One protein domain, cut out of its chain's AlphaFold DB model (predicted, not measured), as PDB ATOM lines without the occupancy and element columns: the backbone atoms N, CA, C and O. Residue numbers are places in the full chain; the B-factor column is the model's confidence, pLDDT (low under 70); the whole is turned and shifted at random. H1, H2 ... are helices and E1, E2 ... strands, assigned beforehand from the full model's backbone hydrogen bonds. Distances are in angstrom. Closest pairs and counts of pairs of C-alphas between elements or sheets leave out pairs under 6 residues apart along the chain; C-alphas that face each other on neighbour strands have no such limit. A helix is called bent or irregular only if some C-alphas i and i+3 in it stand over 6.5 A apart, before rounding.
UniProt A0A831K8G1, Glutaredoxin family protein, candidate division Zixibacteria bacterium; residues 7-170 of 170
ATOM      1  N   TYR A   7     -43.219   2.227  31.056       83.88
ATOM      2  CA  TYR A   7     -41.937   2.057  31.734       83.88
ATOM      3  C   TYR A   7     -40.943   1.409  30.782       83.88
ATOM      4  O   TYR A   7     -41.262   0.373  30.200       83.88
ATOM      5  N   ILE A   8     -39.753   1.987  30.650       84.38
ATOM      6  CA  ILE A   8     -38.640   1.465  29.850       84.38
ATOM      7  C   ILE A   8     -37.541   1.024  30.811       84.38
ATOM      8  O   ILE A   8     -36.801   1.846  31.346       84.38
ATOM      9  N   TYR A   9     -37.431  -0.276  31.053       85.75
ATOM     10  CA  TYR A   9     -36.445  -0.843  31.965       85.75
ATOM     11  C   TYR A   9     -35.115  -1.106  31.257       85.75
ATOM     12  O   TYR A   9     -35.095  -1.707  30.176       85.75
ATOM     13  N   TYR A  10     -34.011  -0.699  31.882       86.50
ATOM     14  CA  TYR A  10     -32.657  -0.839  31.342       86.50
ATOM     15  C   TYR A  10     -31.617  -1.084  32.447       86.50
ATOM     16  O   TYR A  10     -31.836  -0.713  33.600       86.50
ATOM     17  N   PHE A  11     -30.480  -1.692  32.097       86.19
ATOM     18  CA  PHE A  11     -29.248  -1.625  32.898       86.19
ATOM     19  C   PHE A  11     -28.332  -0.535  32.339       86.19
ATOM     20  O   PHE A  11     -28.519  -0.099  31.201       86.19
ATOM     21  N   SER A  12     -27.313  -0.108  33.088       87.69
ATOM     22  CA  SER A  12     -26.462   1.026  32.691       87.69
ATOM     23  C   SER A  12     -25.813   0.842  31.311       87.69
ATOM     24  O   SER A  12     -25.648   1.812  30.573       87.69
ATOM     25  N   ALA A  13     -25.547  -0.402  30.904       83.00
ATOM     26  CA  ALA A  13     -25.040  -0.737  29.573       83.00
ATOM     27  C   ALA A  13     -25.994  -0.380  28.407       83.00
ATOM     28  O   ALA A  13     -25.535  -0.262  27.274       83.00
ATOM     29  N   GLN A  14     -27.298  -0.206  28.654       83.19
ATOM     30  CA  GLN A  14     -28.308   0.160  27.646       83.19
ATOM     31  C   GLN A  14     -28.865   1.578  27.823       83.19
ATOM     32  O   GLN A  14     -29.865   1.927  27.193       83.19
ATOM     33  N   LYS A  15     -28.245   2.409  28.671       85.25
ATOM     34  CA  LYS A  15     -28.764   3.738  29.026       85.25
ATOM     35  C   LYS A  15     -29.084   4.606  27.804       85.25
ATOM     36  O   LYS A  15     -30.204   5.085  27.685       85.25
ATOM     37  N   GLU A  16     -28.144   4.741  26.871       82.19
ATOM     38  CA  GLU A  16     -28.321   5.562  25.664       82.19
ATOM     39  C   GLU A  16     -29.506   5.084  24.805       82.19
ATOM     40  O   GLU A  16     -30.312   5.881  24.328       82.19
ATOM     41  N   GLN A  17     -29.664   3.765  24.655       75.31
ATOM     42  CA  GLN A  17     -30.775   3.178  23.898       75.31
ATOM     43  C   GLN A  17     -32.116   3.427  24.593       75.31
ATOM     44  O   GLN A  17     -33.110   3.719  23.928       75.31
ATOM     45  N   ALA A  18     -32.149   3.320  25.923       82.00
ATOM     46  CA  ALA A  18     -33.343   3.572  26.718       82.00
ATOM     47  C   ALA A  18     -33.761   5.048  26.679       82.00
ATOM     48  O   ALA A  18     -34.951   5.334  26.582       82.00
ATOM     49  N   GLU A  19     -32.803   5.976  26.712       84.81
ATOM     50  CA  GLU A  19     -33.052   7.419  26.617       84.81
ATOM     51  C   GLU A  19     -33.540   7.832  25.222       84.81
ATOM     52  O   GLU A  19     -34.499   8.599  25.113       84.81
ATOM     53  N   LEU A  20     -32.959   7.275  24.151       79.50
ATOM     54  CA  LEU A  20     -33.452   7.509  22.790       79.50
ATOM     55  C   LEU A  20     -34.889   6.999  22.621       79.50
ATOM     56  O   LEU A  20     -35.747   7.714  22.104       79.50
ATOM     57  N   LEU A  21     -35.153   5.773  23.081       76.19
ATOM     58  CA  LEU A  21     -36.479   5.168  23.011       76.19
ATOM     59  C   LEU A  21     -37.502   5.962  23.837       76.19
ATOM     60  O   LEU A  21     -38.624   6.165  23.381       76.19
ATOM     61  N   LEU A  22     -37.112   6.440  25.024       84.62
ATOM     62  CA  LEU A  22     -37.947   7.293  25.867       84.62
ATOM     63  C   LEU A  22     -38.359   8.567  25.131       84.62
ATOM     64  O   LEU A  22     -39.550   8.862  25.056       84.62
ATOM     65  N   SER A  23     -37.384   9.275  24.559       82.69
ATOM     66  CA  SER A  23     -37.620  10.506  23.802       82.69
ATOM     67  C   SER A  23     -38.621  10.274  22.665       82.69
ATOM     68  O   SER A  23     -39.633  10.965  22.576       82.69
ATOM     69  N   GLN A  24     -38.419   9.227  21.862       75.31
ATOM     70  CA  GLN A  24     -39.314   8.881  20.749       75.31
ATOM     71  C   GLN A  24     -40.726   8.501  21.208       75.31
ATOM     72  O   GLN A  24     -41.727   8.920  20.631       75.31
ATOM     73  N   ILE A  25     -40.844   7.713  22.271       76.19
ATOM     74  CA  ILE A  25     -42.151   7.340  22.815       76.19
ATOM     75  C   ILE A  25     -42.913   8.579  23.299       76.19
ATOM     76  O   ILE A  25     -44.120   8.695  23.075       76.19
ATOM     77  N   GLN A  26     -42.214   9.529  23.915       82.25
ATOM     78  CA  GLN A  26     -42.808  10.788  24.348       82.25
ATOM     79  C   GLN A  26     -43.233  11.669  23.160       82.25
ATOM     80  O   GLN A  26     -44.263  12.335  23.269       82.25
ATOM     81  N   THR A  27     -42.548  11.625  22.005       78.00
ATOM     82  CA  THR A  27     -42.997  12.361  20.800       78.00
ATOM     83  C   THR A  27     -44.323  11.850  20.239       78.00
ATOM     84  O   THR A  27     -45.098  12.641  19.713       78.00
ATOM     85  N   PHE A  28     -44.648  10.568  20.429       72.56
ATOM     86  CA  PHE A  28     -45.977  10.016  20.114       72.56
ATOM     87  C   PHE A  28     -47.048  10.364  21.171       72.56
ATOM     88  O   PHE A  28     -48.167   9.844  21.151       72.56
ATOM     89  N   GLY A  29     -46.717  11.205  22.156       77.31
ATOM     90  CA  GLY A  29     -47.637  11.647  23.201       77.31
ATOM     91  C   GLY A  29     -47.966  10.572  24.238       77.31
ATOM     92  O   GLY A  29     -49.027  10.631  24.872       77.31
ATOM     93  N   PHE A  30     -47.123   9.550  24.403       78.56
ATOM     94  CA  PHE A  30     -47.246   8.622  25.528       78.56
ATOM     95  C   PHE A  30     -46.638   9.223  26.801       78.56
ATOM     96  O   PHE A  30     -45.569   9.826  26.768       78.56
ATOM     97  N   ASP A  31     -47.309   9.007  27.934       84.94
ATOM     98  CA  ASP A  31     -46.710   9.217  29.252       84.94
ATOM     99  C   ASP A  31     -45.736   8.064  29.508       84.94
ATOM    100  O   ASP A  31     -46.161   6.911  29.596       84.94
ATOM    101  N   ALA A  32     -44.437   8.354  29.534       85.50
ATOM    102  CA  ALA A  32     -43.388   7.348  29.600       85.50
ATOM    103  C   ALA A  32     -42.232   7.787  30.498       85.50
ATOM    104  O   ALA A  32     -41.879   8.968  30.527       85.50
ATOM    105  N   GLU A  33     -41.604   6.822  31.168       90.44
ATOM    106  CA  GLU A  33     -40.352   6.999  31.902       90.44
ATOM    107  C   GLU A  33     -39.395   5.826  31.684       90.44
ATOM    108  O   GLU A  33     -39.813   4.700  31.406       90.44
ATOM    109  N   SER A  34     -38.099   6.083  31.845       89.75
ATOM    110  CA  SER A  34     -37.084   5.037  31.879       89.75
ATOM    111  C   SER A  34     -36.675   4.724  33.321       89.75
ATOM    112  O   SER A  34     -36.655   5.594  34.190       89.75
ATOM    113  N   VAL A  35     -36.362   3.459  33.588       90.31
ATOM    114  CA  VAL A  35     -36.061   2.934  34.922       90.31
ATOM    115  C   VAL A  35     -34.749   2.154  34.876       90.31
ATOM    116  O   VAL A  35     -34.663   1.117  34.213       90.31
ATOM    117  N   ASN A  36     -33.744   2.632  35.616       91.69
ATOM    118  CA  ASN A  36     -32.486   1.910  35.796       91.69
ATOM    119  C   ASN A  36     -32.671   0.778  36.820       91.69
ATOM    120  O   ASN A  36     -32.926   1.022  38.000       91.69
ATOM    121  N   LEU A  37     -32.514  -0.465  36.375       89.31
ATOM    122  CA  LEU A  37     -32.683  -1.660  37.205       89.31
ATOM    123  C   LEU A  37     -31.549  -1.876  38.214       89.31
ATOM    124  O   LEU A  37     -31.700  -2.659  39.154       89.31
ATOM    125  N   GLU A  38     -30.410  -1.204  38.060       89.56
ATOM    126  CA  GLU A  38     -29.310  -1.282  39.032       89.56
ATOM    127  C   GLU A  38     -29.684  -0.575  40.336       89.56
ATOM    128  O   GLU A  38     -29.381  -1.078  41.420       89.56
ATOM    129  N   THR A  39     -30.420   0.535  40.239       90.38
ATOM    130  CA  THR A  39     -30.801   1.374  41.382       90.38
ATOM    131  C   THR A  39     -32.208   1.094  41.916       90.38
ATOM    132  O   THR A  39     -32.524   1.543  43.013       90.38
ATOM    133  N   GLN A  40     -33.034   0.336  41.187       89.69
ATOM    134  CA  GLN A  40     -34.442   0.084  41.521       89.69
ATOM    135  C   GLN A  40     -34.701  -1.411  41.768       89.69
ATOM    136  O   GLN A  40     -34.933  -2.192  40.843       89.69
ATOM    137  N   GLU A  41     -34.611  -1.844  43.030       88.00
ATOM    138  CA  GLU A  41     -34.645  -3.270  43.392       88.00
ATOM    139  C   GLU A  41     -36.004  -3.944  43.133       88.00
ATOM    140  O   GLU A  41     -36.039  -5.088  42.669       88.00
ATOM    141  N   THR A  42     -37.117  -3.265  43.420       86.50
ATOM    142  CA  THR A  42     -38.472  -3.815  43.233       86.50
ATOM    143  C   THR A  42     -38.740  -4.105  41.755       86.50
ATOM    144  O   THR A  42     -39.207  -5.183  41.380       86.50
ATOM    145  N   GLU A  43     -38.355  -3.169  40.902       85.50
ATOM    146  CA  GLU A  43     -38.485  -3.185  39.454       85.50
ATOM    147  C   GLU A  43     -37.551  -4.234  38.859       85.50
ATOM    148  O   GLU A  43     -37.964  -4.995  37.984       85.50
ATOM    149  N   ARG A  44     -36.331  -4.362  39.394       86.06
ATOM    150  CA  ARG A  44     -35.393  -5.428  39.025       86.06
ATOM    151  C   ARG A  44     -35.956  -6.815  39.316       86.06
ATOM    152  O   ARG A  44     -35.881  -7.680  38.449       86.06
ATOM    153  N   LYS A  45     -36.553  -7.044  40.491       84.56
ATOM    154  CA  LYS A  45     -37.190  -8.337  40.818       84.56
ATOM    155  C   LYS A  45     -38.346  -8.651  39.870       84.56
ATOM    156  O   LYS A  45     -38.448  -9.777  39.384       84.56
ATOM    157  N   LEU A  46     -39.182  -7.654  39.575       80.62
ATOM    158  CA  LEU A  46     -40.281  -7.788  38.620       80.62
ATOM    159  C   LEU A  46     -39.769  -8.153  37.222       80.62
ATOM    160  O   LEU A  46     -40.284  -9.081  36.604       80.62
ATOM    161  N   VAL A  47     -38.748  -7.447  36.740       78.12
ATOM    162  CA  VAL A  47     -38.174  -7.654  35.410       78.12
ATOM    163  C   VAL A  47     -37.451  -8.999  35.297       78.12
ATOM    164  O   VAL A  47     -37.654  -9.703  34.308       78.12
ATOM    165  N   ASN A  48     -36.688  -9.416  36.307       79.81
ATOM    166  CA  ASN A  48     -35.993 -10.708  36.296       79.81
ATOM    167  C   ASN A  48     -36.966 -11.882  36.111       79.81
ATOM    168  O   ASN A  48     -36.731 -12.742  35.266       79.81
ATOM    169  N   GLY A  49     -38.109 -11.866  36.804       76.31
ATOM    170  CA  GLY A  49     -39.132 -12.906  36.648       76.31
ATOM    171  C   GLY A  49     -39.765 -12.970  35.249       76.31
ATOM    172  O   GLY A  49     -40.354 -13.993  34.891       76.31
ATOM    173  N   LEU A  50     -39.655 -11.896  34.459       71.44
ATOM    174  CA  LEU A  50     -40.088 -11.855  33.060       71.44
ATOM    175  C   LEU A  50     -38.996 -12.357  32.116       71.44
ATOM    176  O   LEU A  50     -39.303 -13.112  31.197       71.44
ATOM    177  N   ILE A  51     -37.745 -11.960  32.351       70.62
ATOM    178  CA  ILE A  51     -36.592 -12.325  31.514       70.62
ATOM    179  C   ILE A  51     -36.305 -13.818  31.575       70.62
ATOM    180  O   ILE A  51     -36.075 -14.427  30.540       70.62
ATOM    181  N   GLU A  52     -36.389 -14.438  32.754       72.50
ATOM    182  CA  GLU A  52     -36.155 -15.883  32.909       72.50
ATOM    183  C   GLU A  52     -37.066 -16.746  32.019       72.50
ATOM    184  O   GLU A  52     -36.761 -17.901  31.733       72.50
ATOM    185  N   LYS A  53     -38.195 -16.188  31.576       70.06
ATOM    186  CA  LYS A  53     -39.218 -16.867  30.773       70.06
ATOM    187  C   LYS A  53     -39.286 -16.337  29.342       70.06
ATOM    188  O   LYS A  53     -40.268 -16.603  28.646       70.06
ATOM    189  N   SER A  54     -38.302 -15.537  28.934       68.06
ATOM    190  CA  SER A  54     -38.378 -14.698  27.749       68.06
ATOM    191  C   SER A  54     -37.065 -14.631  26.981       68.06
ATOM    192  O   SER A  54     -36.024 -14.295  27.530       68.06
ATOM    193  N   ASP A  55     -37.143 -14.823  25.665       68.06
ATOM    194  CA  ASP A  55     -35.990 -14.674  24.762       68.06
ATOM    195  C   ASP A  55     -35.779 -13.203  24.323       68.06
ATOM    196  O   ASP A  55     -35.108 -12.930  23.326       68.06
ATOM    197  N   ASN A  56     -36.430 -12.236  24.986       63.19
ATOM    198  CA  ASN A  56     -36.429 -10.827  24.580       63.19
ATOM    199  C   ASN A  56     -35.184 -10.088  25.114       63.19
ATOM    200  O   ASN A  56     -34.975 -10.088  26.325       63.19
ATOM    201  N   PRO A  57     -34.391  -9.398  24.268       63.50
ATOM    202  CA  PRO A  57     -33.313  -8.530  24.742       63.50
ATOM    203  C   PRO A  57     -33.849  -7.187  25.270       63.50
ATOM    204  O   PRO A  57     -34.938  -6.754  24.897       63.50
ATOM    205  N   PHE A  58     -33.050  -6.513  26.101       58.34
ATOM    206  CA  PHE A  58     -33.312  -5.163  26.621       58.34
ATOM    207  C   PHE A  58     -33.329  -4.073  25.528       58.34
ATOM    208  O   PHE A  58     -32.683  -4.253  24.490       58.34
ATOM    209  N   PRO A  59     -33.980  -2.910  25.773       61.47
ATOM    210  CA  PRO A  59     -34.777  -2.545  26.956       61.47
ATOM    211  C   PRO A  59     -36.182  -3.176  26.975       61.47
ATOM    212  O   PRO A  59     -36.761  -3.440  25.925       61.47
ATOM    213  N   ILE A  60     -36.752  -3.389  28.168       69.25
ATOM    214  CA  ILE A  60     -38.116  -3.936  28.327       69.25
ATOM    215  C   ILE A  60     -39.103  -2.793  28.514       69.25
ATOM    216  O   ILE A  60     -38.956  -1.991  29.432       69.25
ATOM    217  N   LEU A  61     -40.144  -2.758  27.687       69.25
ATOM    218  CA  LEU A  61     -41.236  -1.799  27.812       69.25
ATOM    219  C   LEU A  61     -42.431  -2.434  28.525       69.25
ATOM    220  O   LEU A  61     -42.827  -3.538  28.169       69.25
ATOM    221  N   ARG A  62     -43.040  -1.736  29.486       73.69
ATOM    222  CA  ARG A  62     -44.279  -2.153  30.166       73.69
ATOM    223  C   ARG A  62     -45.319  -1.040  30.096       73.69
ATOM    224  O   ARG A  62     -44.996   0.099  30.404       73.69
ATOM    225  N   ILE A  63     -46.561  -1.376  29.747       66.56
ATOM    226  CA  ILE A  63     -47.702  -0.442  29.752       66.56
ATOM    227  C   ILE A  63     -48.530  -0.635  31.026       66.56
ATOM    228  O   ILE A  63     -49.028  -1.735  31.262       66.56
ATOM    229  N   GLY A  64     -48.722   0.433  31.800       61.03
ATOM    230  CA  GLY A  64     -49.565   0.472  32.994       61.03
ATOM    231  C   GLY A  64     -48.971  -0.223  34.224       61.03
ATOM    232  O   GLY A  64     -47.911  -0.844  34.182       61.03
ATOM    233  N   GLU A  65     -49.682  -0.120  35.350       54.56
ATOM    234  CA  GLU A  65     -49.203  -0.609  36.651       54.56
ATOM    235  C   GLU A  65     -49.606  -2.063  36.961       54.56
ATOM    236  O   GLU A  65     -48.897  -2.724  37.716       54.56
ATOM    237  N   GLN A  66     -50.689  -2.589  36.362       43.97
ATOM    238  CA  GLN A  66     -51.334  -3.839  36.820       43.97
ATOM    239  C   GLN A  66     -51.323  -5.030  35.836       43.97
ATOM    240  O   GLN A  66     -51.541  -6.162  36.267       43.97
ATOM    241  N   LYS A  67     -51.082  -4.845  34.526       47.47
ATOM    242  CA  LYS A  67     -51.040  -5.942  33.527       47.47
ATOM    243  C   LYS A  67     -50.008  -5.644  32.437       47.47
ATOM    244  O   LYS A  67     -49.945  -4.526  31.955       47.47
ATOM    245  N   ILE A  68     -49.222  -6.641  32.025       50.28
ATOM    246  CA  ILE A  68     -48.214  -6.491  30.959       50.28
ATOM    247  C   ILE A  68     -48.932  -6.511  29.605       50.28
ATOM    248  O   ILE A  68     -49.522  -7.537  29.273       50.28
ATOM    249  N   LYS A  69     -48.896  -5.400  28.855       53.78
ATOM    250  CA  LYS A  69     -49.578  -5.249  27.547       53.78
ATOM    251  C   LYS A  69     -48.646  -4.991  26.342       53.78
ATOM    252  O   LYS A  69     -49.097  -4.729  25.231       53.78
ATOM    253  N   ALA A  70     -47.331  -5.022  26.546       50.94
ATOM    254  CA  ALA A  70     -46.327  -4.907  25.485       50.94
ATOM    255  C   ALA A  70     -44.979  -5.410  26.009       50.94
ATOM    256  O   ALA A  70     -44.742  -5.296  27.207       50.94
ATOM    257  N   MET A  71     -44.130  -5.957  25.134       52.44
ATOM    258  CA  MET A  71     -42.682  -6.051  25.338       52.44
ATOM    259  C   MET A  71     -42.028  -5.979  23.963       52.44
ATOM    260  O   MET A  71     -42.242  -6.834  23.107       52.44
ATOM    261  N   PHE A  72     -41.228  -4.944  23.748       50.34
ATOM    262  CA  PHE A  72     -40.467  -4.810  22.519       50.34
ATOM    263  C   PHE A  72     -39.181  -5.633  22.645       50.34
ATOM    264  O   PHE A  72     -38.433  -5.460  23.601       50.34
ATOM    265  N   GLN A  73     -38.926  -6.527  21.683       43.50
ATOM    266  CA  GLN A  73     -37.583  -7.069  21.472       43.50
ATOM    267  C   GLN A  73     -36.794  -6.093  20.629       43.50
ATOM    268  O   GLN A  73     -37.234  -5.777  19.531       43.50
ATOM    269  N   ASN A  74     -35.575  -5.786  21.067       39.69
ATOM    270  CA  ASN A  74     -34.489  -5.417  20.165       39.69
ATOM    271  C   ASN A  74     -34.813  -4.217  19.259       39.69
ATOM    272  O   ASN A  74     -34.953  -4.390  18.041       39.69
ATOM    273  N   PRO A  75     -34.861  -2.989  19.802       43.53
ATOM    274  CA  PRO A  75     -34.807  -1.812  18.963       43.53
ATOM    275  C   PRO A  75     -33.401  -1.778  18.370       43.53
ATOM    276  O   PRO A  75     -32.502  -1.138  18.912       43.53
ATOM    277  N   LYS A  76     -33.145  -2.502  17.273       47.09
ATOM    278  CA  LYS A  76     -31.930  -2.257  16.500       47.09
ATOM    279  C   LYS A  76     -31.983  -0.772  16.184       47.09
ATOM    280  O   LYS A  76     -32.836  -0.343  15.417       47.09
ATOM    281  N   LEU A  77     -31.102  -0.000  16.816       45.25
ATOM    282  CA  LEU A  77     -31.070   1.460  16.764       45.25
ATOM    283  C   LEU A  77     -31.128   1.954  15.311       45.25
ATOM    284  O   LEU A  77     -31.813   2.918  15.010       45.25
ATOM    285  N   LYS A  78     -30.504   1.200  14.394       42.69
ATOM    286  CA  LYS A  78     -30.518   1.417  12.940       42.69
ATOM    287  C   LYS A  78     -31.903   1.329  12.288       42.69
ATOM    288  O   LYS A  78     -32.118   1.937  11.251       42.69
ATOM    289  N   LEU A  79     -32.817   0.537  12.837       46.34
ATOM    290  CA  LEU A  79     -34.160   0.327  12.302       46.34
ATOM    291  C   LEU A  79     -35.138   1.386  12.817       46.34
ATOM    292  O   LEU A  79     -35.886   1.926  12.016       46.34
ATOM    293  N   LEU A  80     -35.041   1.775  14.096       49.59
ATOM    294  CA  LEU A  80     -35.705   2.990  14.584       49.59
ATOM    295  C   LEU A  80     -35.171   4.220  13.842       49.59
ATOM    296  O   LEU A  80     -35.951   4.992  13.306       49.59
ATOM    297  N   GLN A  81     -33.849   4.351  13.695       49.75
ATOM    298  CA  GLN A  81     -33.249   5.403  12.874       49.75
ATOM    299  C   GLN A  81     -33.818   5.398  11.457       49.75
ATOM    300  O   GLN A  81     -34.188   6.461  11.003       49.75
ATOM    301  N   LYS A  82     -33.974   4.256  10.775       49.25
ATOM    302  CA  LYS A  82     -34.580   4.204   9.427       49.25
ATOM    303  C   LYS A  82     -36.042   4.654   9.372       49.25
ATOM    304  O   LYS A  82     -36.408   5.310   8.410       49.25
ATOM    305  N   ILE A  83     -36.852   4.313  10.374       49.72
ATOM    306  CA  ILE A  83     -38.266   4.731  10.463       49.72
ATOM    307  C   ILE A  83     -38.375   6.244  10.708       49.72
ATOM    308  O   ILE A  83     -39.329   6.874  10.266       49.72
ATOM    309  N   PHE A  84     -37.383   6.823  11.389       50.69
ATOM    310  CA  PHE A  84     -37.359   8.230  11.799       50.69
ATOM    311  C   PHE A  84     -36.316   9.083  11.058       50.69
ATOM    312  O   PHE A  84     -36.098  10.236  11.420       50.69
ATOM    313  N   SER A  85     -35.647   8.527  10.044       47.31
ATOM    314  CA  SER A  85     -34.748   9.276   9.164       47.31
ATOM    315  C   SER A  85     -35.631  10.049   8.204       47.31
ATOM    316  O   SER A  85     -36.434   9.451   7.494       47.31
ATOM    317  N   SER A  86     -35.454  11.364   8.167       44.28
ATOM    318  CA  SER A  86     -36.202  12.343   7.368       44.28
ATOM    319  C   SER A  86     -36.201  12.114   5.847       44.28
ATOM    320  O   SER A  86     -36.824  12.884   5.123       44.28
ATOM    321  N   ASP A  87     -35.526  11.073   5.356       47.16
ATOM    322  CA  ASP A  87     -35.164  10.897   3.947       47.16
ATOM    323  C   ASP A  87     -35.984   9.804   3.236       47.16
ATOM    324  O   ASP A  87     -35.561   9.270   2.211       47.16
ATOM    325  N   SER A  88     -37.170   9.450   3.741       41.78
ATOM    326  CA  SER A  88     -38.118   8.642   2.966       41.78
ATOM    327  C   SER A  88     -39.469   9.338   2.876       41.78
ATOM    328  O   SER A  88     -40.100   9.632   3.887       41.78
ATOM    329  N   GLU A  89     -39.928   9.584   1.651       43.12
ATOM    330  CA  GLU A  89     -41.210  10.220   1.316       43.12
ATOM    331  C   GLU A  89     -42.452   9.397   1.741       43.12
ATOM    332  O   GLU A  89     -43.554   9.636   1.264       43.12
ATOM    333  N   ASN A  90     -42.314   8.439   2.665       45.59
ATOM    334  CA  ASN A  90     -43.411   7.722   3.307       45.59
ATOM    335  C   ASN A  90     -43.012   7.326   4.737       45.59
ATOM    336  O   ASN A  90     -42.324   6.329   4.944       45.59
ATOM    337  N   HIS A  91     -43.502   8.074   5.729       49.53
ATOM    338  CA  HIS A  91     -43.404   7.755   7.162       49.53
ATOM    339  C   HIS A  91     -44.312   6.566   7.541       49.53
ATOM    340  O   HIS A  91     -45.183   6.673   8.402       49.53
ATOM    341  N   ALA A  92     -44.166   5.427   6.866       57.38
ATOM    342  CA  ALA A  92     -44.951   4.240   7.160       57.38
ATOM    343  C   ALA A  92     -44.220   3.391   8.202       57.38
ATOM    344  O   ALA A  92     -43.086   2.957   7.984       57.38
ATOM    345  N   LEU A  93     -44.888   3.118   9.327       64.69
ATOM    346  CA  LEU A  93     -44.457   2.044  10.216       64.69
ATOM    347  C   LEU A  93     -44.256   0.759   9.398       64.69
ATOM    348  O   LEU A  93     -45.019   0.515   8.457       64.69
ATOM    349  N   PRO A  94     -43.269  -0.078   9.751       75.19
ATOM    350  CA  PRO A  94     -43.032  -1.329   9.042       75.19
ATOM    351  C   PRO A  94     -44.255  -2.238   9.059       75.19
ATOM    352  O   PRO A  94     -45.209  -2.026   9.808       75.19
ATOM    353  N   HIS A  95     -44.259  -3.245   8.195       84.94
ATOM    354  CA  HIS A  95     -45.451  -4.057   8.017       84.94
ATOM    355  C   HIS A  95     -45.811  -4.831   9.299       84.94
ATOM    356  O   HIS A  95     -44.955  -5.459   9.930       84.94
ATOM    357  N   ALA A  96     -47.090  -4.788   9.680       88.69
ATOM    358  CA  ALA A  96     -47.590  -5.446  10.878       88.69
ATOM    359  C   ALA A  96     -47.964  -6.912  10.603       88.69
ATOM    360  O   ALA A  96     -48.668  -7.227   9.647       88.69
ATOM    361  N   THR A  97     -47.560  -7.815  11.492       94.19
ATOM    362  CA  THR A  97     -48.053  -9.196  11.565       94.19
ATOM    363  C   THR A  97     -48.852  -9.374  12.851       94.19
ATOM    364  O   THR A  97     -48.341  -9.130  13.942       94.19
ATOM    365  N   ILE A  98     -50.107  -9.800  12.745       95.06
ATOM    366  CA  ILE A  98     -51.021 -10.003  13.869       95.06
ATOM    367  C   ILE A  98     -51.212 -11.499  14.088       95.06
ATOM    368  O   ILE A  98     -51.844 -12.186  13.287       95.06
ATOM    369  N   TYR A  99     -50.719 -11.998  15.214       96.44
ATOM    370  CA  TYR A  99     -51.004 -13.344  15.684       96.44
ATOM    371  C   TYR A  99     -52.317 -13.354  16.471       96.44
ATOM    372  O   TYR A  99     -52.459 -12.650  17.479       96.44
ATOM    373  N   SER A 100     -53.272 -14.159  16.021       97.06
ATOM    374  CA  SER A 100     -54.658 -14.148  16.494       97.06
ATOM    375  C   SER A 100     -55.221 -15.565  16.689       97.06
ATOM    376  O   SER A 100     -54.552 -16.581  16.480       97.06
ATOM    377  N   THR A 101     -56.476 -15.627  17.132       95.69
ATOM    378  CA  THR A 101     -57.310 -16.840  17.148       95.69
ATOM    379  C   THR A 101     -58.680 -16.491  16.562       95.69
ATOM    380  O   THR A 101     -59.079 -15.320  16.596       95.69
ATOM    381  N   ALA A 102     -59.415 -17.475  16.048       92.25
ATOM    382  CA  ALA A 102     -60.705 -17.291  15.393       92.25
ATOM    383  C   ALA A 102     -61.773 -16.704  16.335       92.25
ATOM    384  O   ALA A 102     -62.642 -15.939  15.904       92.25
ATOM    385  N   THR A 103     -61.695 -17.012  17.633       91.12
ATOM    386  CA  THR A 103     -62.690 -16.605  18.643       91.12
ATOM    387  C   THR A 103     -62.248 -15.429  19.521       91.12
ATOM    388  O   THR A 103     -62.837 -15.183  20.572       91.12
ATOM    389  N   CYS A 104     -61.221 -14.679  19.121       93.19
ATOM    390  CA  CYS A 104     -60.692 -13.563  19.906       93.19
ATOM    391  C   CYS A 104     -61.386 -12.230  19.576       93.19
ATOM    392  O   CYS A 104     -61.206 -11.664  18.495       93.19
ATOM    393  N   GLY A 105     -62.149 -11.699  20.539       94.12
ATOM    394  CA  GLY A 105     -62.835 -10.407  20.419       94.12
ATOM    395  C   GLY A 105     -61.879  -9.220  20.249       94.12
ATOM    396  O   GLY A 105     -62.081  -8.403  19.354       94.12
ATOM    397  N   ASP A 106     -60.808  -9.151  21.044       91.81
ATOM    398  CA  ASP A 106     -59.800  -8.078  20.962       91.81
ATOM    399  C   ASP A 106     -59.073  -8.079  19.606       91.81
ATOM    400  O   ASP A 106     -58.883  -7.035  18.988       91.81
ATOM    401  N   CYS A 107     -58.751  -9.266  19.085       94.38
ATOM    402  CA  CYS A 107     -58.128  -9.440  17.774       94.38
ATOM    403  C   CYS A 107     -59.040  -8.917  16.658       94.38
ATOM    404  O   CYS A 107     -58.582  -8.233  15.748       94.38
ATOM    405  N   ARG A 108     -60.344  -9.215  16.738       95.81
ATOM    406  CA  ARG A 108     -61.333  -8.717  15.778       95.81
ATOM    407  C   ARG A 108     -61.436  -7.194  15.824       95.81
ATOM    408  O   ARG A 108     -61.409  -6.568  14.771       95.81
ATOM    409  N   GLN A 109     -61.514  -6.612  17.022       95.50
ATOM    410  CA  GLN A 109     -61.593  -5.160  17.203       95.50
ATOM    411  C   GLN A 109     -60.365  -4.442  16.635       95.50
ATOM    412  O   GLN A 109     -60.517  -3.451  15.923       95.50
ATOM    413  N   LEU A 110     -59.163  -4.959  16.903       93.25
ATOM    414  CA  LEU A 110     -57.930  -4.394  16.362       93.25
ATOM    415  C   LEU A 110     -57.913  -4.428  14.829       93.25
ATOM    416  O   LEU A 110     -57.681  -3.396  14.202       93.25
ATOM    417  N   LYS A 111     -58.200  -5.588  14.227       95.69
ATOM    418  CA  LYS A 111     -58.225  -5.753  12.765       95.69
ATOM    419  C   LYS A 111     -59.235  -4.822  12.100       95.69
ATOM    420  O   LYS A 111     -58.871  -4.100  11.186       95.69
ATOM    421  N   MET A 112     -60.459  -4.751  12.632       96.19
ATOM    422  CA  MET A 112     -61.487  -3.831  12.131       96.19
ATOM    423  C   MET A 112     -61.025  -2.371  12.159       96.19
ATOM    424  O   MET A 112     -61.297  -1.616  11.227       96.19
ATOM    425  N   TRP A 113     -60.332  -1.961  13.226       95.00
ATOM    426  CA  TRP A 113     -59.770  -0.618  13.294       95.00
ATOM    427  C   TRP A 113     -58.680  -0.419  12.230       95.00
ATOM    428  O   TRP A 113     -58.768   0.549  11.480       95.00
ATOM    429  N   MET A 114     -57.723  -1.342  12.091       93.06
ATOM    430  CA  MET A 114     -56.665  -1.251  11.070       93.06
ATOM    431  C   MET A 114     -57.235  -1.218   9.645       93.06
ATOM    432  O   MET A 114     -56.834  -0.361   8.857       93.06
ATOM    433  N   ASP A 115     -58.237  -2.052   9.348       95.25
ATOM    434  CA  ASP A 115     -58.959  -2.059   8.070       95.25
ATOM    435  C   ASP A 115     -59.613  -0.692   7.798       95.25
ATOM    436  O   ASP A 115     -59.484  -0.139   6.705       95.25
ATOM    437  N   SER A 116     -60.265  -0.098   8.808       94.75
ATOM    438  CA  SER A 116     -60.907   1.222   8.686       94.75
ATOM    439  C   SER A 116     -59.913   2.349   8.391       94.75
ATOM    440  O   SER A 116     -60.263   3.326   7.730       94.75
ATOM    441  N   GLN A 117     -58.674   2.203   8.866       90.44
ATOM    442  CA  GLN A 117     -57.580   3.146   8.638       90.44
ATOM    443  C   GLN A 117     -56.761   2.807   7.381       90.44
ATOM    444  O   GLN A 117     -55.807   3.515   7.073       90.44
ATOM    445  N   LYS A 118     -57.123   1.744   6.643       90.94
ATOM    446  CA  LYS A 118     -56.371   1.222   5.488       90.94
ATOM    447  C   LYS A 118     -54.913   0.880   5.826       90.94
ATOM    448  O   LYS A 118     -54.028   1.024   4.984       90.94
ATOM    449  N   ILE A 119     -54.665   0.425   7.051       87.56
ATOM    450  CA  ILE A 119     -53.341  -0.004   7.500       87.56
ATOM    451  C   ILE A 119     -53.167  -1.482   7.122       87.56
ATOM    452  O   ILE A 119     -53.917  -2.316   7.633       87.56
ATOM    453  N   PRO A 120     -52.200  -1.836   6.260       90.25
ATOM    454  CA  PRO A 120     -51.982  -3.223   5.863       90.25
ATOM    455  C   PRO A 120     -51.385  -4.056   7.006       90.25
ATOM    456  O   PRO A 120     -50.537  -3.580   7.767       90.25
ATOM    457  N   TYR A 121     -51.809  -5.317   7.097       93.25
ATOM    458  CA  TYR A 121     -51.253  -6.309   8.015       93.25
ATOM    459  C   TYR A 121     -51.386  -7.736   7.462       93.25
ATOM    460  O   TYR A 121     -52.278  -8.028   6.664       93.25
ATOM    461  N   THR A 122     -50.551  -8.652   7.961       96.44
ATOM    462  CA  THR A 122     -50.742 -10.104   7.811       96.44
ATOM    463  C   THR A 122     -51.364 -10.680   9.074       96.44
ATOM    464  O   THR A 122     -50.847 -10.472  10.168       96.44
ATOM    465  N   GLU A 123     -52.435 -11.460   8.944       97.00
ATOM    466  CA  GLU A 123     -52.973 -12.261  10.047       97.00
ATOM    467  C   GLU A 123     -52.383 -13.678  10.052       97.00
ATOM    468  O   GLU A 123     -52.343 -14.352   9.024       97.00
ATOM    469  N   ILE A 124     -51.982 -14.153  11.234       97.25
ATOM    470  CA  ILE A 124     -51.560 -15.534  11.474       97.25
ATOM    471  C   ILE A 124     -52.417 -16.136  12.593       97.25
ATOM    472  O   ILE A 124     -52.307 -15.751  13.758       97.25
ATOM    473  N   LEU A 125     -53.233 -17.136  12.252       97.25
ATOM    474  CA  LEU A 125     -53.996 -17.916  13.230       97.25
ATOM    475  C   LEU A 125     -53.100 -18.957  13.907       97.25
ATOM    476  O   LEU A 125     -52.486 -19.794  13.245       97.25
ATOM    477  N   ILE A 126     -53.048 -18.937  15.239       96.69
ATOM    478  CA  ILE A 126     -52.122 -19.795  16.007       96.69
ATOM    479  C   ILE A 126     -52.746 -21.106  16.506       96.69
ATOM    480  O   ILE A 126     -52.061 -21.929  17.107       96.69
ATOM    481  N   GLU A 127     -54.049 -21.301  16.315       91.56
ATOM    482  CA  GLU A 127     -54.847 -22.340  16.993       91.56
ATOM    483  C   GLU A 127     -54.336 -23.761  16.742       91.56
ATOM    484  O   GLU A 127     -54.277 -24.572  17.670       91.56
ATOM    485  N   ASN A 128     -53.872 -24.017  15.520       91.75
ATOM    486  CA  ASN A 128     -53.429 -25.337  15.072       91.75
ATOM    487  C   ASN A 128     -51.903 -25.503  15.071       91.75
ATOM    488  O   ASN A 128     -51.400 -26.521  14.607       91.75
ATOM    489  N   SER A 129     -51.155 -24.521  15.578       96.19
ATOM    490  CA  SER A 129     -49.693 -24.566  15.599       96.19
ATOM    491  C   SER A 129     -49.172 -24.458  17.020       96.19
ATOM    492  O   SER A 129     -49.095 -23.371  17.594       96.19
ATOM    493  N   GLU A 130     -48.780 -25.598  17.589       95.50
ATOM    494  CA  GLU A 130     -48.190 -25.625  18.929       95.50
ATOM    495  C   GLU A 130     -46.888 -24.824  18.979       95.50
ATOM    496  O   GLU A 130     -46.690 -24.010  19.878       95.50
ATOM    497  N   LYS A 131     -46.089 -24.906  17.911       96.06
ATOM    498  CA  LYS A 131     -44.884 -24.092  17.733       96.06
ATOM    499  C   LYS A 131     -45.167 -22.590  17.852       96.06
ATOM    500  O   LYS A 131     -44.418 -21.884  18.522       96.06
ATOM    501  N   LEU A 132     -46.235 -22.083  17.224       94.75
ATOM    502  CA  LEU A 132     -46.585 -20.658  17.311       94.75
ATOM    503  C   LEU A 132     -47.084 -20.275  18.709       94.75
ATOM    504  O   LEU A 132     -46.747 -19.199  19.202       94.75
ATOM    505  N   LYS A 133     -47.846 -21.145  19.377       93.88
ATOM    506  CA  LYS A 133     -48.299 -20.910  20.759       93.88
ATOM    507  C   LYS A 133     -47.128 -20.854  21.737       93.88
ATOM    508  O   LYS A 133     -47.080 -19.949  22.573       93.88
ATOM    509  N   GLU A 134     -46.182 -21.782  21.625       91.56
ATOM    510  CA  GLU A 134     -44.952 -21.801  22.420       91.56
ATOM    511  C   GLU A 134     -44.098 -20.565  22.141       91.56
ATOM    512  O   GLU A 134     -43.619 -19.914  23.067       91.56
ATOM    513  N   GLN A 135     -43.947 -20.194  20.871       89.44
ATOM    514  CA  GLN A 135     -43.212 -19.004  20.457       89.44
ATOM    515  C   GLN A 135     -43.817 -17.728  21.052       89.44
ATOM    516  O   GLN A 135     -43.092 -16.959  21.677       89.44
ATOM    517  N   ILE A 136     -45.138 -17.546  20.976       88.44
ATOM    518  CA  ILE A 136     -45.826 -16.417  21.622       88.44
ATOM    519  C   ILE A 136     -45.653 -16.453  23.136       88.44
ATOM    520  O   ILE A 136     -45.425 -15.414  23.749       88.44
ATOM    521  N   THR A 137     -45.732 -17.629  23.756       86.25
ATOM    522  CA  THR A 137     -45.552 -17.785  25.207       86.25
ATOM    523  C   THR A 137     -44.145 -17.379  25.640       86.25
ATOM    524  O   THR A 137     -43.999 -16.635  26.606       86.25
ATOM    525  N   ARG A 138     -43.110 -17.786  24.898       83.19
ATOM    526  CA  ARG A 138     -41.726 -17.353  25.144       83.19
ATOM    527  C   ARG A 138     -41.554 -15.860  24.896       83.19
ATOM    528  O   ARG A 138     -40.948 -15.163  25.697       83.19
ATOM    529  N   TRP A 139     -42.141 -15.325  23.831       81.94
ATOM    530  CA  TRP A 139     -42.060 -13.895  23.545       81.94
ATOM    531  C   TRP A 139     -42.720 -13.016  24.600       81.94
ATOM    532  O   TRP A 139     -42.277 -11.896  24.795       81.94
ATOM    533  N   SER A 140     -43.752 -13.515  25.268       75.94
ATOM    534  CA  SER A 140     -44.632 -12.778  26.183       75.94
ATOM    535  C   SER A 140     -44.293 -12.968  27.675       75.94
ATOM    536  O   SER A 140     -45.084 -12.584  28.542       75.94
ATOM    537  N   GLY A 141     -43.130 -13.548  27.995       75.25
ATOM    538  CA  GLY A 141     -42.710 -13.764  29.383       75.25
ATOM    539  C   GLY A 141     -43.519 -14.866  30.068       75.25
ATOM    540  O   GLY A 141     -43.887 -14.753  31.238       75.25
ATOM    541  N   GLY A 142     -43.844 -15.920  29.319       77.75
ATOM    542  CA  GLY A 142     -44.567 -17.094  29.799       77.75
ATOM    543  C   GLY A 142     -46.089 -17.021  29.652       77.75
ATOM    544  O   GLY A 142     -46.785 -17.794  30.307       77.75
ATOM    545  N   ARG A 143     -46.642 -16.115  28.831       80.44
ATOM    546  CA  ARG A 143     -48.098 -15.924  28.706       80.44
ATOM    547  C   ARG A 143     -48.598 -16.053  27.278       80.44
ATOM    548  O   ARG A 143     -48.533 -15.113  26.503       80.44
ATOM    549  N   ARG A 144     -49.267 -17.146  26.936       86.56
ATOM    550  CA  ARG A 144     -49.966 -17.224  25.645       86.56
ATOM    551  C   ARG A 144     -51.022 -16.108  25.518       86.56
ATOM    552  O   ARG A 144     -52.094 -16.201  26.110       86.56
ATOM    553  N   VAL A 145     -50.718 -15.068  24.741       85.88
ATOM    554  CA  VAL A 145     -51.512 -13.835  24.648       85.88
ATOM    555  C   VAL A 145     -51.740 -13.441  23.192       85.88
ATOM    556  O   VAL A 145     -50.834 -13.487  22.363       85.88
ATOM    557  N   VAL A 146     -52.975 -13.062  22.882       91.19
ATOM    558  CA  VAL A 146     -53.390 -12.529  21.581       91.19
ATOM    559  C   VAL A 146     -54.309 -11.313  21.798       91.19
ATOM    560  O   VAL A 146     -54.955 -11.261  22.847       91.19
ATOM    561  N   PRO A 147     -54.384 -10.355  20.853       92.69
ATOM    562  CA  PRO A 147     -53.536 -10.248  19.665       92.69
ATOM    563  C   PRO A 147     -52.075  -9.980  20.046       92.69
ATOM    564  O   PRO A 147     -51.797  -9.114  20.870       92.69
ATOM    565  N   THR A 148     -51.138 -10.728  19.464       91.00
ATOM    566  CA  THR A 148     -49.718 -10.346  19.487       91.00
ATOM    567  C   THR A 148     -49.428  -9.661  18.164       91.00
ATOM    568  O   THR A 148     -49.693 -10.246  17.119       91.00
ATOM    569  N   VAL A 149     -48.923  -8.433  18.193       88.25
ATOM    570  CA  VAL A 149     -48.623  -7.655  16.985       88.25
ATOM    571  C   VAL A 149     -47.124  -7.501  16.868       88.25
ATOM    572  O   VAL A 149     -46.493  -6.974  17.776       88.25
ATOM    573  N   GLU A 150     -46.560  -7.981  15.774       86.38
ATOM    574  CA  GLU A 150     -45.142  -7.918  15.451       86.38
ATOM    575  C   GLU A 150     -44.924  -6.943  14.299       86.38
ATOM    576  O   GLU A 150     -45.546  -7.062  13.247       86.38
ATOM    577  N   TYR A 151     -44.025  -5.989  14.503       80.62
ATOM    578  CA  TYR A 151     -43.549  -5.090  13.461       80.62
ATOM    579  C   TYR A 151     -42.186  -5.592  12.998       80.62
ATOM    580  O   TYR A 151     -41.164  -5.240  13.589       80.62
ATOM    581  N   GLU A 152     -42.179  -6.468  11.993       77.25
ATOM    582  CA  GLU A 152     -40.978  -7.154  11.489       77.25
ATOM    583  C   GLU A 152     -40.021  -7.593  12.626       77.25
ATOM    584  O   GLU A 152     -40.410  -8.331  13.526       77.25
ATOM    585  N   SER A 153     -38.767  -7.124  12.625       68.75
ATOM    586  CA  SER A 153     -37.776  -7.400  13.674       68.75
ATOM    587  C   SER A 153     -37.603  -6.256  14.685       68.75
ATOM    588  O   SER A 153     -36.539  -6.151  15.293       68.75
ATOM    589  N   ILE A 154     -38.579  -5.353  14.795       69.31
ATOM    590  CA  ILE A 154     -38.477  -4.087  15.553       69.31
ATOM    591  C   ILE A 154     -39.040  -4.229  16.949       69.31
ATOM    592  O   ILE A 154     -38.563  -3.603  17.892       69.31
ATOM    593  N   GLY A 155     -40.141  -4.965  17.054       75.00
ATOM    594  CA  GLY A 155     -41.002  -4.818  18.200       75.00
ATOM    595  C   GLY A 155     -42.184  -5.752  18.184       75.00
ATOM    596  O   GLY A 155     -42.685  -6.127  17.123       75.00
ATOM    597  N   ARG A 156     -42.640  -6.093  19.389       80.81
ATOM    598  CA  ARG A 156     -43.869  -6.845  19.602       80.81
ATOM    599  C   ARG A 156     -44.739  -6.150  20.644       80.81
ATOM    600  O   ARG A 156     -44.261  -5.623  21.647       80.81
ATOM    601  N   LEU A 157     -46.038  -6.147  20.404       80.88
ATOM    602  CA  LEU A 157     -47.065  -5.659  21.316       80.88
ATOM    603  C   LEU A 157     -47.947  -6.844  21.719       80.88
ATOM    604  O   LEU A 157     -48.329  -7.637  20.862       80.88
ATOM    605  N   PHE A 158     -48.293  -6.971  23.004       81.88
ATOM    606  CA  PHE A 158     -49.003  -8.140  23.541       81.88
ATOM    607  C   PHE A 158     -50.361  -7.740  24.114       81.88
ATOM    608  O   PHE A 158     -50.437  -7.174  25.197       81.88
ATOM    609  N   ASN A 159     -51.437  -8.060  23.404       83.00
ATOM    610  CA  ASN A 159     -52.777  -7.512  23.628       83.00
ATOM    611  C   ASN A 159     -52.793  -5.969  23.789       83.00
ATOM    612  O   ASN A 159     -53.233  -5.445  24.820       83.00
ATOM    613  N   PRO A 160     -52.270  -5.222  22.797       76.50
ATOM    614  CA  PRO A 160     -52.341  -3.766  22.798       76.50
ATOM    615  C   PRO A 160     -53.783  -3.275  22.623       76.50
ATOM    616  O   PRO A 160     -54.527  -3.762  21.774       76.50
ATOM    617  N   GLY A 161     -54.160  -2.247  23.384       79.12
ATOM    618  CA  GLY A 161     -55.407  -1.522  23.143       79.12
ATOM    619  C   GLY A 161     -55.314  -0.624  21.904       79.12
ATOM    620  O   GLY A 161     -54.237  -0.131  21.572       79.12
ATOM    621  N   ILE A 162     -56.456  -0.337  21.268       83.62
ATOM    622  CA  ILE A 162     -56.536   0.486  20.042       83.62
ATOM    623  C   ILE A 162     -55.881   1.871  20.206       83.62
ATOM    624  O   ILE A 162     -55.249   2.353  19.272       83.62
ATOM    625  N   ALA A 163     -55.949   2.490  21.393       79.38
ATOM    626  CA  ALA A 163     -55.299   3.786  21.644       79.38
ATOM    627  C   ALA A 163     -53.789   3.790  21.394       79.38
ATOM    628  O   ALA A 163     -53.243   4.836  21.048       79.38
ATOM    629  N   VAL A 164     -53.113   2.651  21.576       76.31
ATOM    630  CA  VAL A 164     -51.682   2.545  21.273       76.31
ATOM    631  C   VAL A 164     -51.466   2.790  19.784       76.31
ATOM    632  O   VAL A 164     -50.639   3.611  19.412       76.31
ATOM    633  N   PHE A 165     -52.261   2.145  18.931       78.81
ATOM    634  CA  PHE A 165     -52.143   2.299  17.486       78.81
ATOM    635  C   PHE A 165     -52.618   3.657  16.996       78.81
ATOM    636  O   PHE A 165     -51.994   4.215  16.107       78.81
ATOM    637  N   GLN A 166     -53.663   4.224  17.603       80.56
ATOM    638  CA  GLN A 166     -54.097   5.580  17.266       80.56
ATOM    639  C   GLN A 166     -52.926   6.559  17.351       80.56
ATOM    640  O   GLN A 166     -52.686   7.247  16.374       80.56
ATOM    641  N   LYS A 167     -52.148   6.530  18.443       73.44
ATOM    642  CA  LYS A 167     -50.957   7.379  18.634       73.44
ATOM    643  C   LYS A 167     -49.781   7.049  17.712       73.44
ATOM    644  O   LYS A 167     -48.986   7.926  17.414       73.44
ATOM    645  N   LEU A 168     -49.636   5.788  17.306       72.12
ATOM    646  CA  LEU A 168     -48.546   5.352  16.426       72.12
ATOM    647  C   LEU A 168     -48.778   5.722  14.952       72.12
ATOM    648  O   LEU A 168     -47.815   5.829  14.202       72.12
ATOM    649  N   TYR A 169     -50.038   5.887  14.544       73.69
ATOM    650  CA  TYR A 169     -50.442   6.200  13.169       73.69
ATOM    651  C   TYR A 169     -51.051   7.614  13.018       73.69
ATOM    652  O   TYR A 169     -51.704   7.871  12.006       73.69
ATOM    653  N   THR A 170     -50.886   8.508  14.009       64.06
ATOM    654  CA  THR A 170     -51.202   9.952  13.877       64.06
ATOM    655  C   THR A 170     -49.954  10.751  13.559       64.06
ATOM    656  O   THR A 170     -50.100  11.746  12.819       64.06
TER     657      THR A 170
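This is residues 7 to 170 of the 170 residues of the protein "Glutaredoxin family protein" of candidate division Zixibacteria bacterium (UniProt A0A831K8G1). Two lobes sit side by side, each a small sheet with one helix over each face: E2, E1, E3 between H1 and H2, then E5, E4, E6, E7 between H4 and H5. A long link, H3 and a second long link join them, and residues 85 to 90 stick out; H6 lies near H4. The printed part has 164 residues with six named helices and seven named strands, in the order E1 H1 E2 H2 E3 H3 E4 H4 E5 H5 E6 E7 H6. Both sheets are mixed, the class is mixed helices and strands, and the whole is compact, with a radius of gyration of the C-alphas of 15.8 A and spans of 43 by 40 by 25 A.

Find C-alpha 7 at (-41.937, 2.057, 31.734), where E1, residues 7 to 10, begins. H1, residues 12 to 27, runs 23.3 A with a kink of 28 degrees near residue 19; it is irregular, C-alphas 13 and 16 being 8.1 A apart. Next come E2, residues 32 to 36, H2, residues 41 to 51 and 15.1 A long, E3, residues 60 to 63, and H3, residues 77 to 84. Look for E4 at residues 96 to 100, H4 at 105 to 116, 16.6 A long, E5 at 121 to 125, and H5 at 130 to 139, 14.0 A long. E6, residues 148 to 151, and E7, residues 155 to 158, form a hairpin; H6, residues 162 to 168, ends at C-alpha 168, (-48.546, 5.352, 16.426).

E1 is parallel to E2, with N 8 and O 33 2.8 A apart, and antiparallel to E3, with N 7 and O 62 2.8 A apart. E1, H1, E2 is a strand-helix-strand unit, two parallel neighbour strands with a helix between, and its crossover is right-handed; so is that of E4, H4, E5. H1 is on this sheet at a height of 8.1 A, along the strands, and H2 is on the opposite face at 9.6 A, across them. H3 is close to H1 but not clearly touching, with C-alphas 17 and 77 closest at 7.3 A. E3 and E7 are near each other. In the sheet E5, E4, E6, E7, N 98 and O 122 of parallel E4 and E5 are 2.8 A apart; antiparallel E4 and E6 have N 97 and O 150 at 2.8 A, and E6 and E7 have N 149 and O 157 at 2.8 A. H4 is on this sheet at a height of 10.3 A, along the strands, and H5 is on the opposite face at 10.1 A, only just across them at 63 degrees to E4 on the local plane. H6 is close to H4 but not clearly touching, with C-alphas 110 and 162 closest at 6.3 A. Every O i to N i+4 pair is within hydrogen-bond range in H3, H4, H5 and H6, against 10 of 12 in H1 and 6 of 7 in H2.

The C-alphas of Glu 41 and Glu 89, the two farthest apart, are 44.7 A from each other. The printed part has no cut; the links E3 to H3 and H3 to E4 are long. Read the B-factor column for pLDDT under 70 at residues 54 to 61, 63 to 93, 153 to 154 and 170.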